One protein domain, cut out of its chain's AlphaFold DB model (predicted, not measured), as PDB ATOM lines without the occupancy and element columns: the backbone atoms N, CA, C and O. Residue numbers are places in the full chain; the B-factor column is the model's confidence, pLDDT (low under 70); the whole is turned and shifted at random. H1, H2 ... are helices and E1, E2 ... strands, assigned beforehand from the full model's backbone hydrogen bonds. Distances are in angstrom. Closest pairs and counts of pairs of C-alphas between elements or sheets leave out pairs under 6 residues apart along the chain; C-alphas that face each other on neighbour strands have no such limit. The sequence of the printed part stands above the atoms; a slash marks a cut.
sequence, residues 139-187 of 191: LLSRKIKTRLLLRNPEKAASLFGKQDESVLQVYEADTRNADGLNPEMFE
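This is residues 139 to 187 of the 191 residues of the protein "NAD(P)-bd_dom domain-containing protein" of Aegilops tauschii subsp. strangulata (UniProt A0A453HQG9). Two parallel strands, E1 and E2, lie side by side as a small two-stranded sheet, with helix H1 over one face, nearer to E2, and the short helix H2 over the opposite face. The stretches round Ser 141 and Asp 179, outside the named elements, make the two ends of the longest axis. The printed part has 49 residues, with two named strands and two named helices in the order E1, H1, E2, H2; the class is mixed, helices and strands, with under half of the residues in named elements. The whole is only just compact, close to loose, with a radius of gyration of the C-alphas of 11.3 A and spans of 32 by 23 by 14 A.

E1, residues 145 to 150, begins at C-alpha 145 (159.187, 146.302, 144.393) and is 16.4 A long. H1, residues 153 to 160, is 10.7 A long. E2, residues 168 to 172, is 13.2 A long. H2, residues 183 to 186, measures 5.5 A and ends at C-alpha 186 (149.178, 143.835, 152.349).

E1 and E2 are parallel neighbours at 23 degrees; N 148 and O 169, 2.8 A apart, are within hydrogen-bond range. E1, H1 and E2 form a strand-helix-strand unit, two parallel neighbour strands with a helix between them along the chain, and its crossover is right-handed. The closest C-alphas of H1 and E2, Pro 153 and Glu 172, are 6.0 A apart. Those of E2 and H2, Tyr 171 and Met 185, are 7.3 A apart. H1 and H2 are apart. In H1 every O i to N i+4 pair is within hydrogen-bond range; H2 is too short for such a pair.

The C-alphas of Ser 141 and Asp 179, the two farthest apart, are 32.6 A from each other. The printed part has no cut. The link E1 to H1 is tight; H1 to E2 and E2 to H2 are short. The mean pLDDT of the printed part is 88.7, and no printed residue is under 70.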
ATOM      1  N   LEU A 139     158.247 153.990 139.475       92.38
ATOM      2  CA  LEU A 139     158.663 152.979 140.453       92.38
ATOM      3  C   LEU A 139     159.420 151.821 139.789       92.38
ATOM      4  O   LEU A 139     160.490 151.429 140.261       92.38
ATOM      5  N   LEU A 140     158.916 151.344 138.646       90.12
ATOM      6  CA  LEU A 140     159.555 150.302 137.842       90.12
ATOM      7  C   LEU A 140     160.926 150.744 137.324       90.12
ATOM      8  O   LEU A 140     161.898 149.998 137.420       90.12
ATOM      9  N   SER A 141     161.036 151.993 136.861       89.31
ATOM     10  CA  SER A 141     162.304 152.576 136.392       89.31
ATOM     11  C   SER A 141     163.379 152.609 137.487       89.31
ATOM     12  O   SER A 141     164.572 152.529 137.201       89.31
ATOM     13  N   ARG A 142     162.962 152.696 138.756       89.81
ATOM     14  CA  ARG A 142     163.839 152.678 139.936       89.81
ATOM     15  C   ARG A 142     164.062 151.271 140.504       89.81
ATOM     16  O   ARG A 142     164.749 151.147 141.513       89.81
ATOM     17  N   LYS A 143     163.510 150.228 139.868       88.06
ATOM     18  CA  LYS A 143     163.546 148.822 140.317       88.06
ATOM     19  C   LYS A 143     163.025 148.625 141.746       88.06
ATOM     20  O   LYS A 143     163.524 147.782 142.487       88.06
ATOM     21  N   ILE A 144     162.033 149.419 142.141       90.12
ATOM     22  CA  ILE A 144     161.388 149.294 143.449       90.12
ATOM     23  C   ILE A 144     160.286 148.241 143.341       90.12
ATOM     24  O   ILE A 144     159.476 148.282 142.412       90.12
ATOM     25  N   LYS A 145     160.239 147.319 144.310       91.56
ATOM     26  CA  LYS A 145     159.187 146.302 144.393       91.56
ATOM     27  C   LYS A 145     157.837 146.989 144.556       91.56
ATOM     28  O   LYS A 145     157.587 147.685 145.540       91.56
ATOM     29  N   THR A 146     156.972 146.792 143.575       91.81
ATOM     30  CA  THR A 146     155.673 147.445 143.503       91.81
ATOM     31  C   THR A 146     154.589 146.387 143.413       91.81
ATOM     32  O   THR A 146     154.625 145.509 142.552       91.81
ATOM     33  N   ARG A 147     153.600 146.480 144.297       92.88
ATOM     34  CA  ARG A 147     152.358 145.719 144.216       92.88
ATOM     35  C   ARG A 147     151.273 146.599 143.631       92.88
ATOM     36  O   ARG A 147     151.118 147.753 144.021       92.88
ATOM     37  N   LEU A 148     150.506 146.056 142.705       93.06
ATOM     38  CA  LEU A 148     149.491 146.782 141.968       93.06
ATOM     39  C   LEU A 148     148.140 146.085 142.133       93.06
ATOM     40  O   LEU A 148     147.975 144.950 141.694       93.06
ATOM     41  N   LEU A 149     147.178 146.777 142.755       92.75
ATOM     42  CA  LEU A 149     145.809 146.280 142.939       92.75
ATOM     43  C   LEU A 149     144.905 146.764 141.816       92.75
ATOM     44  O   LEU A 149     144.741 147.976 141.618       92.75
ATOM     45  N   LEU A 150     144.304 145.822 141.094       91.50
ATOM     46  CA  LEU A 150     143.456 146.096 139.940       91.50
ATOM     47  C   LEU A 150     142.308 145.104 139.849       91.50
ATOM     48  O   LEU A 150     142.452 143.950 140.203       91.50
ATOM     49  N   ARG A 151     141.194 145.517 139.242       91.12
ATOM     50  CA  ARG A 151     140.080 144.599 138.945       91.12
ATOM     51  C   ARG A 151     140.363 143.620 137.809       91.12
ATOM     52  O   ARG A 151     139.657 142.643 137.673       91.12
ATOM     53  N   ASN A 152     141.296 143.956 136.921       90.44
ATOM     54  CA  ASN A 152     141.608 143.154 135.739       90.44
ATOM     55  C   ASN A 152     143.132 143.089 135.586       90.44
ATOM     56  O   ASN A 152     143.718 144.093 135.156       90.44
ATOM     57  N   PRO A 153     143.776 141.959 135.917       88.56
ATOM     58  CA  PRO A 153     145.228 141.825 135.812       88.56
ATOM     59  C   PRO A 153     145.715 141.873 134.355       88.56
ATOM     60  O   PRO A 153     146.779 142.424 134.078       88.56
ATOM     61  N   GLU A 154     144.899 141.423 133.397       89.50
ATOM     62  CA  GLU A 154     145.212 141.477 131.960       89.50
ATOM     63  C   GLU A 154     145.482 142.906 131.463       89.50
ATOM     64  O   GLU A 154     146.402 143.141 130.678       89.50
ATOM     65  N   LYS A 155     144.738 143.897 131.982       89.38
ATOM     66  CA  LYS A 155     144.959 145.313 131.644       89.38
ATOM     67  C   LYS A 155     146.328 145.796 132.105       89.38
ATOM     68  O   LYS A 155     146.931 146.632 131.440       89.38
ATOM     69  N   ALA A 156     146.815 145.284 133.234       88.12
ATOM     70  CA  ALA A 156     148.143 145.611 133.730       88.12
ATOM     71  C   ALA A 156     149.218 145.091 132.771       88.12
ATOM     72  O   ALA A 156     150.112 145.844 132.398       88.12
ATOM     73  N   ALA A 157     149.082 143.843 132.312       88.06
ATOM     74  CA  ALA A 157     150.021 143.236 131.371       88.06
ATOM     75  C   ALA A 157     150.073 143.994 130.033       88.06
ATOM     76  O   ALA A 157     151.150 144.188 129.474       88.06
ATOM     77  N   SER A 158     148.931 144.483 129.534       90.31
ATOM     78  CA  SER A 158     148.908 145.320 128.325       90.31
ATOM     79  C   SER A 158     149.529 146.708 128.527       90.31
ATOM     80  O   SER A 158     150.149 147.225 127.603       90.31
ATOM     81  N   LEU A 159     149.365 147.325 129.703       89.50
ATOM     82  CA  LEU A 159     149.826 148.696 129.967       89.50
ATOM     83  C   LEU A 159     151.299 148.779 130.374       89.50
ATOM     84  O   LEU A 159     152.001 149.691 129.947       89.50
ATOM     85  N   PHE A 160     151.763 147.846 131.204       88.44
ATOM     86  CA  PHE A 160     153.128 147.837 131.739       88.44
ATOM     87  C   PHE A 160     154.058 146.875 130.988       88.44
ATOM     88  O   PHE A 160     155.269 146.886 131.221       88.44
ATOM     89  N   GLY A 161     153.512 146.074 130.067       88.06
ATOM     90  CA  GLY A 161     154.240 145.046 129.333       88.06
ATOM     91  C   GLY A 161     154.571 143.825 130.195       88.06
ATOM     92  O   GLY A 161     154.067 143.661 131.307       88.06
ATOM     93  N   LYS A 162     155.441 142.953 129.673       86.00
ATOM     94  CA  LYS A 162     156.014 141.853 130.457       86.00
ATOM     95  C   LYS A 162     157.008 142.437 131.458       86.00
ATOM     96  O   LYS A 162     158.062 142.919 131.056       86.00
ATOM     97  N   GLN A 163     156.639 142.406 132.732       85.69
ATOM     98  CA  GLN A 163     157.499 142.778 133.849       85.69
ATOM     99  C   GLN A 163     157.836 141.542 134.670       85.69
ATOM    100  O   GLN A 163     157.061 140.587 134.707       85.69
ATOM    101  N   ASP A 164     158.982 141.583 135.342       85.94
ATOM    102  CA  ASP A 164     159.373 140.530 136.269       85.94
ATOM    103  C   ASP A 164     158.448 140.537 137.493       85.94
ATOM    104  O   ASP A 164     158.257 141.574 138.134       85.94
ATOM    105  N   GLU A 165     157.951 139.362 137.884       83.94
ATOM    106  CA  GLU A 165     157.101 139.171 139.075       83.94
ATOM    107  C   GLU A 165     157.807 139.589 140.379       83.94
ATOM    108  O   GLU A 165     157.180 139.887 141.396       83.94
ATOM    109  N   SER A 166     159.141 139.650 140.346       83.44
ATOM    110  CA  SER A 166     159.967 140.131 141.454       83.44
ATOM    111  C   SER A 166     159.909 141.652 141.637       83.44
ATOM    112  O   SER A 166     160.170 142.137 142.736       83.44
ATOM    113  N   VAL A 167     159.594 142.404 140.575       87.25
ATOM    114  CA  VAL A 167     159.555 143.876 140.581       87.25
ATOM    115  C   VAL A 167     158.117 144.384 140.584       87.25
ATOM    116  O   VAL A 167     157.812 145.306 141.338       87.25
ATOM    117  N   LEU A 168     157.233 143.783 139.783       91.81
ATOM    118  CA  LEU A 168     155.819 144.139 139.714       91.81
ATOM    119  C   LEU A 168     154.945 142.924 140.010       91.81
ATOM    120  O   LEU A 168     154.873 141.992 139.215       91.81
ATOM    121  N   GLN A 169     154.224 142.975 141.125       91.50
ATOM    122  CA  GLN A 169     153.215 141.977 141.472       91.50
ATOM    123  C   GLN A 169     151.833 142.564 141.217       91.50
ATOM    124  O   GLN A 169     151.486 143.612 141.765       91.50
ATOM    125  N   VAL A 170     151.038 141.900 140.387       91.69
ATOM    126  CA  VAL A 170     149.675 142.330 140.068       91.69
ATOM    127  C   VAL A 170     148.701 141.436 140.819       91.69
ATOM    128  O   VAL A 170     148.730 140.222 140.654       91.69
ATOM    129  N   TYR A 171     147.829 142.042 141.619       91.12
ATOM    130  CA  TYR A 171     146.774 141.335 142.338       91.12
ATOM    131  C   TYR A 171     145.409 141.770 141.826       91.12
ATOM    132  O   TYR A 171     145.141 142.966 141.644       91.12
ATOM    133  N   GLU A 172     144.541 140.782 141.620       91.31
ATOM    134  CA  GLU A 172     143.137 141.032 141.352       91.31
ATOM    135  C   GLU A 172     142.430 141.415 142.653       91.31
ATOM    136  O   GLU A 172     142.362 140.627 143.592       91.31
ATOM    137  N   ALA A 173     141.947 142.651 142.723       89.12
ATOM    138  CA  ALA A 173     141.259 143.183 143.886       89.12
ATOM    139  C   ALA A 173     140.269 144.272 143.462       89.12
ATOM    140  O   ALA A 173     140.601 145.187 142.698       89.12
ATOM    141  N   ASP A 174     139.051 144.210 144.001       88.31
ATOM    142  CA  ASP A 174     138.088 145.303 143.913       88.31
ATOM    143  C   ASP A 174     137.945 145.967 145.278       88.31
ATOM    144  O   ASP A 174     137.460 145.363 146.227       88.31
ATOM    145  N   THR A 175     138.294 147.248 145.369       87.12
ATOM    146  CA  THR A 175     138.142 148.028 146.605       87.12
ATOM    147  C   THR A 175     136.690 148.169 147.060       87.12
ATOM    148  O   THR A 175     136.442 148.537 148.204       87.12
ATOM    149  N   ARG A 176     135.721 147.891 146.178       88.19
ATOM    150  CA  ARG A 176     134.292 147.863 146.519       88.19
ATOM    151  C   ARG A 176     133.840 146.544 147.142       88.19
ATOM    152  O   ARG A 176     132.744 146.512 147.692       88.19
ATOM    153  N   ASN A 177     134.643 145.487 147.047       87.19
ATOM    154  CA  ASN A 177     134.324 144.173 147.583       87.19
ATOM    155  C   ASN A 177     135.354 143.775 148.645       87.19
ATOM    156  O   ASN A 177     136.475 143.400 148.313       87.19
ATOM    157  N   ALA A 178     134.965 143.838 149.919       83.88
ATOM    158  CA  ALA A 178     135.858 143.510 151.030       83.88
ATOM    159  C   ALA A 178     136.354 142.056 150.977       83.88
ATOM    160  O   ALA A 178     137.508 141.801 151.302       83.88
ATOM    161  N   ASP A 179     135.527 141.130 150.485       83.81
ATOM    162  CA  ASP A 179     135.877 139.707 150.388       83.81
ATOM    163  C   ASP A 179     136.985 139.432 149.359       83.81
ATOM    164  O   ASP A 179     137.652 138.405 149.422       83.81
ATOM    165  N   GLY A 180     137.199 140.346 148.406       81.88
ATOM    166  CA  GLY A 180     138.280 140.252 147.421       81.88
ATOM    167  C   GLY A 180     139.616 140.815 147.914       81.88
ATOM    168  O   GLY A 180     140.608 140.750 147.192       81.88
ATOM    169  N   LEU A 181     139.655 141.402 149.114       87.62
ATOM    170  CA  LEU A 181     140.854 141.994 149.700       87.62
ATOM    171  C   LEU A 181     141.494 141.012 150.684       87.62
ATOM    172  O   LEU A 181     141.307 141.102 151.896       87.62
ATOM    173  N   ASN A 182     142.274 140.077 150.151       87.50
ATOM    174  CA  ASN A 182     143.052 139.147 150.965       87.50
ATOM    175  C   ASN A 182     144.134 139.888 151.772       87.50
ATOM    176  O   ASN A 182     144.891 140.659 151.185       87.50
ATOM    177  N   PRO A 183     144.292 139.621 153.079       86.19
ATOM    178  CA  PRO A 183     145.301 140.282 153.913       86.19
ATOM    179  C   PRO A 183     146.738 140.060 153.412       86.19
ATOM    180  O   PRO A 183     147.572 140.951 153.542       86.19
ATOM    181  N   GLU A 184     147.004 138.935 152.741       86.00
ATOM    182  CA  GLU A 184     148.309 138.611 152.148       86.00
ATOM    183  C   GLU A 184     148.803 139.658 151.136       86.00
ATOM    184  O   GLU A 184     150.006 139.885 151.017       86.00
ATOM    185  N   MET A 185     147.899 140.358 150.433       86.75
ATOM    186  CA  MET A 185     148.315 141.407 149.491       86.75
ATOM    187  C   MET A 185     148.947 142.608 150.208       86.75
ATOM    188  O   MET A 185     149.721 143.355 149.598       86.75
ATOM    189  N   PHE A 186     148.653 142.769 151.504       88.19
ATOM    190  CA  PHE A 186     149.178 143.835 152.349       88.19
ATOM    191  C   PHE A 186     150.408 143.434 153.175       88.19
ATOM    192  O   PHE A 186     151.056 144.298 153.770       88.19
ATOM    193  N   GLU A 187     150.766 142.150 153.170       87.94
ATOM    194  CA  GLU A 187     151.865 141.605 153.965       87.94
ATOM    195  C   GLU A 187     153.202 142.260 153.586       87.94
ATOM    196  O   GLU A 187     153.593 142.265 152.415       87.94
TER     197      GLU A 187